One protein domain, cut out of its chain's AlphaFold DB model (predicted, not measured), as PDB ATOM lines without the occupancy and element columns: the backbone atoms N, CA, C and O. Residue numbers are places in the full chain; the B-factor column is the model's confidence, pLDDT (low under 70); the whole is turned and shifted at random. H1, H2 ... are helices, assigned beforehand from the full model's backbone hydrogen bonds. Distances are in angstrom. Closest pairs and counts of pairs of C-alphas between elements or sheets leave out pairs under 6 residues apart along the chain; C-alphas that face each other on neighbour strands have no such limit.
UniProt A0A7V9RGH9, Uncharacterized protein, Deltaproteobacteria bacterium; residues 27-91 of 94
ATOM      1  N   ARG A  27     101.398  82.641 284.036       67.69
ATOM      2  CA  ARG A  27     102.854  82.532 284.049       67.69
ATOM      3  C   ARG A  27     103.177  81.084 283.732       67.69
ATOM      4  O   ARG A  27     102.858  80.213 284.533       67.69
ATOM      5  N   LEU A  28     103.765  80.855 282.561       81.88
ATOM      6  CA  LEU A  28     104.168  79.522 282.143       81.88
ATOM      7  C   LEU A  28     105.307  79.069 283.056       81.88
ATOM      8  O   LEU A  28     106.407  79.621 283.013       81.88
ATOM      9  N   THR A  29     105.016  78.117 283.930       88.25
ATOM     10  CA  THR A  29     105.991  77.527 284.845       88.25
ATOM     11  C   THR A  29     106.532  76.214 284.298       88.25
ATOM     12  O   THR A  29     107.654  75.832 284.630       88.25
ATOM     13  N   GLY A  30     105.748  75.517 283.466       88.62
ATOM     14  CA  GLY A  30     106.054  74.159 283.028       88.62
ATOM     15  C   GLY A  30     106.066  73.157 284.178       88.62
ATOM     16  O   GLY A  30     106.763  72.148 284.111       88.62
ATOM     17  N   THR A  31     105.340  73.438 285.259       93.00
ATOM     18  CA  THR A  31     105.280  72.577 286.440       93.00
ATOM     19  C   THR A  31     103.854  72.119 286.690       93.00
ATOM     20  O   THR A  31     102.891  72.790 286.322       93.00
ATOM     21  N   CYS A  32     103.702  70.992 287.385       92.88
ATOM     22  CA  CYS A  32     102.386  70.558 287.847       92.88
ATOM     23  C   CYS A  32     101.717  71.577 288.776       92.88
ATOM     24  O   CYS A  32     100.493  71.629 288.838       92.88
ATOM     25  N   GLU A  33     102.489  72.400 289.492       92.81
ATOM     26  CA  GLU A  33     101.921  73.450 290.332       92.81
ATOM     27  C   GLU A  33     101.270  74.553 289.491       92.81
ATOM     28  O   GLU A  33     100.098  74.855 289.710       92.81
ATOM     29  N   GLY A  34     101.974  75.082 288.486       90.56
ATOM     30  CA  GLY A  34     101.421  76.110 287.601       90.56
ATOM     31  C   GLY A  34     100.277  75.602 286.724       90.56
ATOM     32  O   GLY A  34      99.262  76.286 286.597       90.56
ATOM     33  N   ALA A  35     100.370  74.373 286.207       91.38
ATOM     34  CA  ALA A  35      99.286  73.749 285.453       91.38
ATOM     35  C   ALA A  35      98.021  73.566 286.312       91.38
ATOM     36  O   ALA A  35      96.914  73.882 285.869       91.38
ATOM     37  N   CYS A  36      98.173  73.115 287.561       92.25
ATOM     38  CA  CYS A  36      97.049  72.996 288.486       92.25
ATOM     39  C   CYS A  36      96.477  74.356 288.878       92.25
ATOM     40  O   CYS A  36      95.261  74.511 288.870       92.25
ATOM     41  N   ASP A  37      97.316  75.352 289.166       91.62
ATOM     42  CA  ASP A  37      96.847  76.703 289.480       91.62
ATOM     43  C   ASP A  37      96.075  77.315 288.307       91.62
ATOM     44  O   ASP A  37      95.002  77.890 288.508       91.62
ATOM     45  N   HIS A  38      96.541  77.101 287.073       90.00
ATOM     46  CA  HIS A  38      95.817  77.489 285.868       90.00
ATOM     47  C   HIS A  38      94.444  76.798 285.786       90.00
ATOM     48  O   HIS A  38      93.418  77.474 285.715       90.00
ATOM     49  N   TYR A  39      94.390  75.469 285.885       89.12
ATOM     50  CA  TYR A  39      93.139  74.711 285.790       89.12
ATOM     51  C   TYR A  39      92.137  75.044 286.913       89.12
ATOM     52  O   TYR A  39      90.946  75.238 286.654       89.12
ATOM     53  N   ILE A  40      92.612  75.184 288.155       90.31
ATOM     54  CA  ILE A  40      91.797  75.569 289.317       90.31
ATOM     55  C   ILE A  40      91.235  76.977 289.130       90.31
ATOM     56  O   ILE A  40      90.055  77.205 289.412       90.31
ATOM     57  N   SER A  41      92.052  77.910 288.627       87.25
ATOM     58  CA  SER A  41      91.604  79.271 288.331       87.25
ATOM     59  C   SER A  41      90.492  79.265 287.275       87.25
ATOM     60  O   SER A  41      89.447  79.883 287.476       87.25
ATOM     61  N   CYS A  42      90.638  78.449 286.225       87.19
ATOM     62  CA  CYS A  42      89.638  78.291 285.174       87.19
ATOM     63  C   CYS A  42      88.334  77.644 285.666       87.19
ATOM     64  O   CYS A  42      87.259  78.001 285.187       87.19
ATOM     65  N   LYS A  43      88.396  76.740 286.653       85.12
ATOM     66  CA  LYS A  43      87.213  76.147 287.307       85.12
ATOM     67  C   LYS A  43      86.667  76.951 288.492       85.12
ATOM     68  O   LYS A  43      85.764  76.465 289.180       85.12
ATOM     69  N   ALA A  44      87.176  78.160 288.733       83.00
ATOM     70  CA  ALA A  44      86.794  79.008 289.861       83.00
ATOM     71  C   ALA A  44      86.900  78.288 291.224       83.00
ATOM     72  O   ALA A  44      85.989  78.355 292.048       83.00
ATOM     73  N   GLY A  45      87.995  77.554 291.453       74.56
ATOM     74  CA  GLY A  45      88.303  76.954 292.759       74.56
ATOM     75  C   GLY A  45      87.594  75.633 293.079       74.56
ATOM     76  O   GLY A  45      87.756  75.113 294.175       74.56
ATOM     77  N   LYS A  46      86.826  75.054 292.148       79.06
ATOM     78  CA  LYS A  46      86.062  73.804 292.372       79.06
ATOM     79  C   LYS A  46      86.897  72.515 292.335       79.06
ATOM     80  O   LYS A  46      86.332  71.429 292.246       79.06
ATOM     81  N   VAL A  47      88.221  72.622 292.333       84.31
ATOM     82  CA  VAL A  47      89.151  71.498 292.176       84.31
ATOM     83  C   VAL A  47      90.112  71.500 293.352       84.31
ATOM     84  O   VAL A  47      90.660  72.546 293.698       84.31
ATOM     85  N   ASP A  48      90.334  70.329 293.945       89.44
ATOM     86  CA  ASP A  48      91.319  70.174 295.008       89.44
ATOM     87  C   ASP A  48      92.750  70.266 294.447       89.44
ATOM     88  O   ASP A  48      93.150  69.505 293.559       89.44
ATOM     89  N   LYS A  49      93.538  71.217 294.968       87.12
ATOM     90  CA  LYS A  49      94.903  71.483 294.483       87.12
ATOM     91  C   LYS A  49      95.846  70.309 294.735       87.12
ATOM     92  O   LYS A  49      96.740  70.066 293.927       87.12
ATOM     93  N   VAL A  50      95.677  69.587 295.841       91.31
ATOM     94  CA  VAL A  50      96.563  68.474 296.200       91.31
ATOM     95  C   VAL A  50      96.302  67.284 295.284       91.31
ATOM     96  O   VAL A  50      97.248  66.737 294.719       91.31
ATOM     97  N   GLN A  51      95.032  66.942 295.074       89.12
ATOM     98  CA  GLN A  51      94.607  65.906 294.144       89.12
ATOM     99  C   GLN A  51      95.093  66.205 292.724       89.12
ATOM    100  O   GLN A  51      95.718  65.344 292.109       89.12
ATOM    101  N   CYS A  52      94.910  67.439 292.243       91.44
ATOM    102  CA  CYS A  52      95.385  67.835 290.918       91.44
ATOM    103  C   CYS A  52      96.889  67.575 290.737       91.44
ATOM    104  O   CYS A  52      97.304  66.980 289.743       91.44
ATOM    105  N   ARG A  53      97.726  67.964 291.710       92.62
ATOM    106  CA  ARG A  53      99.178  67.737 291.610       92.62
ATOM    107  C   ARG A  53      99.544  66.256 291.630       92.62
ATOM    108  O   ARG A  53     100.504  65.880 290.968       92.62
ATOM    109  N   ASN A  54      98.815  65.443 292.390       92.50
ATOM    110  CA  ASN A  54      99.063  64.004 292.468       92.50
ATOM    111  C   ASN A  54      98.704  63.297 291.152       92.50
ATOM    112  O   ASN A  54      99.399  62.369 290.751       92.50
ATOM    113  N   GLU A  55      97.648  63.745 290.470       89.62
ATOM    114  CA  GLU A  55      97.203  63.188 289.185       89.62
ATOM    115  C   GLU A  55      97.994  63.739 287.987       89.62
ATOM    116  O   GLU A  55      98.107  63.075 286.956       89.62
ATOM    117  N   CYS A  56      98.584  64.930 288.119       90.56
ATOM    118  CA  CYS A  56      99.279  65.637 287.044       90.56
ATOM    119  C   CYS A  56     100.340  64.800 286.291       90.56
ATOM    120  O   CYS A  56     100.294  64.807 285.058       90.56
ATOM    121  N   PRO A  57     101.227  64.018 286.945       88.75
ATOM    122  CA  PRO A  57     102.192  63.163 286.242       88.75
ATOM    123  C   PRO A  57     101.551  62.055 285.390       88.75
ATOM    124  O   PRO A  57     102.180  61.542 284.471       88.75
ATOM    125  N   GLY A  58     100.305  61.668 285.684       85.94
ATOM    126  CA  GLY A  58      99.535  60.734 284.857       85.94
ATOM    127  C   GLY A  58      98.893  61.394 283.632       85.94
ATOM    128  O   GLY A  58      98.521  60.707 282.682       85.94
ATOM    129  N   VAL A  59      98.764  62.724 283.637       86.00
ATOM    130  CA  VAL A  59      98.154  63.513 282.554       86.00
ATOM    131  C   VAL A  59      99.208  64.098 281.615       86.00
ATOM    132  O   VAL A  59      98.984  64.127 280.398       86.00
ATOM    133  N   PHE A  60     100.342  64.541 282.167       88.50
ATOM    134  CA  PHE A  60     101.445  65.185 281.455       88.50
ATOM    135  C   PHE A  60     102.750  64.425 281.684       88.50
ATOM    136  O   PHE A  60     103.134  64.170 282.822       88.50
ATOM    137  N   ALA A  61     103.445  64.096 280.595       85.31
ATOM    138  CA  ALA A  61     104.696  63.343 280.646       85.31
ATOM    139  C   ALA A  61     105.938  64.238 280.781       85.31
ATOM    140  O   ALA A  61     106.978  63.787 281.260       85.31
ATOM    141  N   ASP A  62     105.847  65.495 280.343       87.88
ATOM    142  CA  ASP A  62     107.000  66.373 280.187       87.88
ATOM    143  C   ASP A  62     106.657  67.854 280.411       87.88
ATOM    144  O   ASP A  62     105.495  68.276 280.437       87.88
ATOM    145  N   ARG A  63     107.716  68.650 280.581       90.00
ATOM    146  CA  ARG A  63     107.649  70.088 280.858       90.00
ATOM    147  C   ARG A  63     107.011  70.884 279.720       90.00
ATOM    148  O   ARG A  63     106.311  71.859 279.981       90.00
ATOM    149  N   ASP A  64     107.256  70.502 278.473       89.94
ATOM    150  CA  ASP A  64     106.780  71.257 277.316       89.94
ATOM    151  C   ASP A  64     105.269  71.049 277.134       89.94
ATOM    152  O   ASP A  64     104.540  72.007 276.881       89.94
ATOM    153  N   SER A  65     104.774  69.840 277.403       89.25
ATOM    154  CA  SER A  65     103.348  69.520 277.516       89.25
ATOM    155  C   SER A  65     102.658  70.324 278.628       89.25
ATOM    156  O   SER A  65     101.533  70.791 278.437       89.25
ATOM    157  N   LEU A  66     103.329  70.531 279.770       91.62
ATOM    158  CA  LEU A  66     102.824  71.375 280.862       91.62
ATOM    159  C   LEU A  66     102.735  72.848 280.445       91.62
ATOM    160  O   LEU A  66     101.698  73.473 280.646       91.62
ATOM    161  N   MET A  67     103.778  73.394 279.813       88.94
ATOM    162  CA  MET A  67     103.763  74.776 279.312       88.94
ATOM    163  C   MET A  67     102.717  74.975 278.209       88.94
ATOM    164  O   MET A  67     102.031  75.996 278.178       88.94
ATOM    165  N   ALA A  68     102.555  73.994 277.319       89.44
ATOM    166  CA  ALA A  68     101.518  74.021 276.295       89.44
ATOM    167  C   ALA A  68     100.122  74.064 276.928       89.44
ATOM    168  O   ALA A  68      99.296  74.878 276.517       89.44
ATOM    169  N   PHE A  69      99.876  73.254 277.960       90.50
ATOM    170  CA  PHE A  69      98.620  73.276 278.703       90.50
ATOM    171  C   PHE A  69      98.381  74.603 279.426       90.50
ATOM    172  O   PHE A  69      97.301  75.171 279.309       90.50
ATOM    173  N   GLU A  70      99.385  75.123 280.131       89.62
ATOM    174  CA  GLU A  70      99.299  76.419 280.812       89.62
ATOM    175  C   GLU A  70      99.011  77.565 279.831       89.62
ATOM    176  O   GLU A  70      98.418  78.556 280.227       89.62
ATOM    177  N   SER A  71      99.383  77.445 278.552       89.00
ATOM    178  CA  SER A  71      99.099  78.459 277.526       89.00
ATOM    179  C   SER A  71      97.664  78.429 276.979       89.00
ATOM    180  O   SER A  71      97.271  79.317 276.215       89.00
ATOM    181  N   LEU A  72      96.875  77.411 277.338       88.31
ATOM    182  CA  LEU A  72      95.516  77.250 276.840       88.31
ATOM    183  C   LEU A  72      94.577  78.324 277.399       88.31
ATOM    184  O   LEU A  72      94.740  78.873 278.486       88.31
ATOM    185  N   SER A  73      93.523  78.608 276.634       88.06
ATOM    186  CA  SER A  73      92.377  79.337 277.167       88.06
ATOM    187  C   SER A  73      91.635  78.458 278.177       88.06
ATOM    188  O   SER A  73      91.615  77.235 278.047       88.06
ATOM    189  N   CYS A  74      90.955  79.071 279.148       87.81
ATOM    190  CA  CYS A  74      90.213  78.314 280.156       87.81
ATOM    191  C   CYS A  74      89.219  77.280 279.599       87.81
ATOM    192  O   CYS A  74      89.212  76.164 280.117       87.81
ATOM    193  N   PRO A  75      88.415  77.568 278.551       85.75
ATOM    194  CA  PRO A  75      87.556  76.549 277.946       85.75
ATOM    195  C   PRO A  75      88.347  75.328 277.458       85.75
ATOM    196  O   PRO A  75      87.977  74.198 277.762       85.75
ATOM    197  N   ASN A  76      89.478  75.561 276.786       85.25
ATOM    198  CA  ASN A  76      90.318  74.502 276.231       85.25
ATOM    199  C   ASN A  76      91.051  73.717 277.332       85.25
ATOM    200  O   ASN A  76      91.173  72.499 277.242       85.25
ATOM    201  N   ALA A  77      91.523  74.394 278.384       88.00
ATOM    202  CA  ALA A  77      92.163  73.756 279.532       88.00
ATOM    203  C   ALA A  77      91.182  72.845 280.290       88.00
ATOM    204  O   ALA A  77      91.533  71.728 280.675       88.00
ATOM    205  N   ILE A  78      89.932  73.296 280.462       88.06
ATOM    206  CA  ILE A  78      88.870  72.498 281.083       88.06
ATOM    207  C   ILE A  78      88.548  71.279 280.227       88.06
ATOM    208  O   ILE A  78      88.541  70.166 280.745       88.06
ATOM    209  N   GLU A  79      88.322  71.475 278.927       87.06
ATOM    210  CA  GLU A  79      88.015  70.385 278.001       87.06
ATOM    211  C   GLU A  79      89.145  69.351 277.934       87.06
ATOM    212  O   GLU A  79      88.879  68.153 277.931       87.06
ATOM    213  N   TYR A  80      90.407  69.782 277.938       85.88
ATOM    214  CA  TYR A  80      91.548  68.872 277.887       85.88
ATOM    215  C   TYR A  80      91.575  67.902 279.077       85.88
ATOM    216  O   TYR A  80      91.798  66.705 278.892       85.88
ATOM    217  N   VAL A  81      91.333  68.400 280.294       85.44
ATOM    218  CA  VAL A  81      91.353  67.578 281.515       85.44
ATOM    219  C   VAL A  81      90.044  66.804 281.671       85.44
ATOM    220  O   VAL A  81      90.067  65.584 281.803       85.44
ATOM    221  N   ASP A  82      88.892  67.471 281.584       84.25
ATOM    222  CA  ASP A  82      87.580  66.842 281.799       84.25
ATOM    223  C   ASP A  82      87.207  65.886 280.659       84.25
ATOM    224  O   ASP A  82      86.613  64.828 280.883       84.25
ATOM    225  N   GLY A  83      87.590  66.227 279.428       75.44
ATOM    226  CA  GLY A  83      87.438  65.387 278.242       75.44
ATOM    227  C   GLY A  83      88.328  64.144 278.287       75.44
ATOM    228  O   GLY A  83      87.918  63.072 277.839       75.44
ATOM    229  N   LYS A  84      89.525  64.232 278.886       65.56
ATOM    230  CA  LYS A  84      90.345  63.047 279.186       65.56
ATOM    231  C   LYS A  84      89.734  62.207 280.310       65.56
ATOM    232  O   LYS A  84      89.623  60.991 280.151       65.56
ATOM    233  N   SER A  85      89.274  62.829 281.396       57.69
ATOM    234  CA  SER A  85      88.652  62.131 282.533       57.69
ATOM    235  C   SER A  85      87.375  61.382 282.142       57.69
ATOM    236  O   SER A  85      87.165  60.247 282.564       57.69
ATOM    237  N   THR A  86      86.540  61.967 281.280       55.03
ATOM    238  CA  THR A  86      85.324  61.309 280.764       55.03
ATOM    239  C   THR A  86      85.632  60.123 279.848       55.03
ATOM    240  O   THR A  86      84.927  59.113 279.906       55.03
ATOM    241  N   LYS A  87      86.712  60.185 279.055       50.91
ATOM    242  CA  LYS A  87      87.178  59.032 278.265       50.91
ATOM    243  C   LYS A  87      87.752  57.918 279.142       50.91
ATOM    244  O   LYS A  87      87.425  56.760 278.903       50.91
ATOM    245  N   ALA A  88      88.515  58.251 280.183       50.03
ATOM    246  CA  ALA A  88      89.020  57.268 281.144       50.03
ATOM    247  C   ALA A  88      87.883  56.577 281.926       50.03
ATOM    248  O   ALA A  88      87.900  55.361 282.087       50.03
ATOM    249  N   ALA A  89      86.849  57.321 282.335       45.47
ATOM    250  CA  ALA A  89      85.681  56.766 283.026       45.47
ATOM    251  C   ALA A  89      84.781  55.890 282.128       45.47
ATOM    252  O   ALA A  89      84.078  55.013 282.628       45.47
ATOM    253  N   SER A  90      84.803  56.100 280.805       46.19
ATOM    254  CA  SER A  90      84.090  55.251 279.835       46.19
ATOM    255  C   SER A  90      84.778  53.907 279.572       46.19
ATOM    256  O   SER A  90      84.119  52.960 279.144       46.19
ATOM    257  N   THR A  91      86.077  53.771 279.849       47.06
ATOM    258  CA  THR A  91      86.788  52.488 279.751       47.06
ATOM    259  C   THR A  91      86.679  51.730 281.072       47.06
ATOM    260  O   THR A  91      87.631  51.608 281.836       47.06
TER     261      THR A  91
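What this domain is: This is residues 27 to 91 of the 94 residues of an uncharacterized protein of Deltaproteobacteria bacterium (UniProt A0A7V9RGH9). What shape? H2 and H3 pack on H1; H4 makes a corner with it, residues 86 to 90 sticking out. What size? The printed part, 65 residues with H1 to H4 in order, is all helix and compact, with radius of gyration of the C-alphas 10.9 A and spans 33 by 26 by 22 A.

How they stand to each other: What touches? H4, residues 74 to 90, touches H1, residues 32 to 42, with residues 74 to 78 alone, about perpendicular at 76 degrees; C-alphas 42 and 74 are closest, 5.1 A. H3, residues 63 to 70, and H2, residues 49 to 59, touch H1 at a shallow 12 and a steep 66 degrees. And backbones? Every O i to N i+4 pair is within hydrogen-bond range in H1, H3 and H4, 5 of 7 in H2.

Where its parts are: Where does H1 begin? C-alpha 32 is at (102.386, 70.558, 287.847). And H4's end? C-alpha 90 is at (84.090, 55.251, 279.835), 23.9 A from C-alpha 74.

The domain as a whole: Any cut? The printed part has no cut. Where is pLDDT under 70? It is at residue 27 and residues 84 to 91.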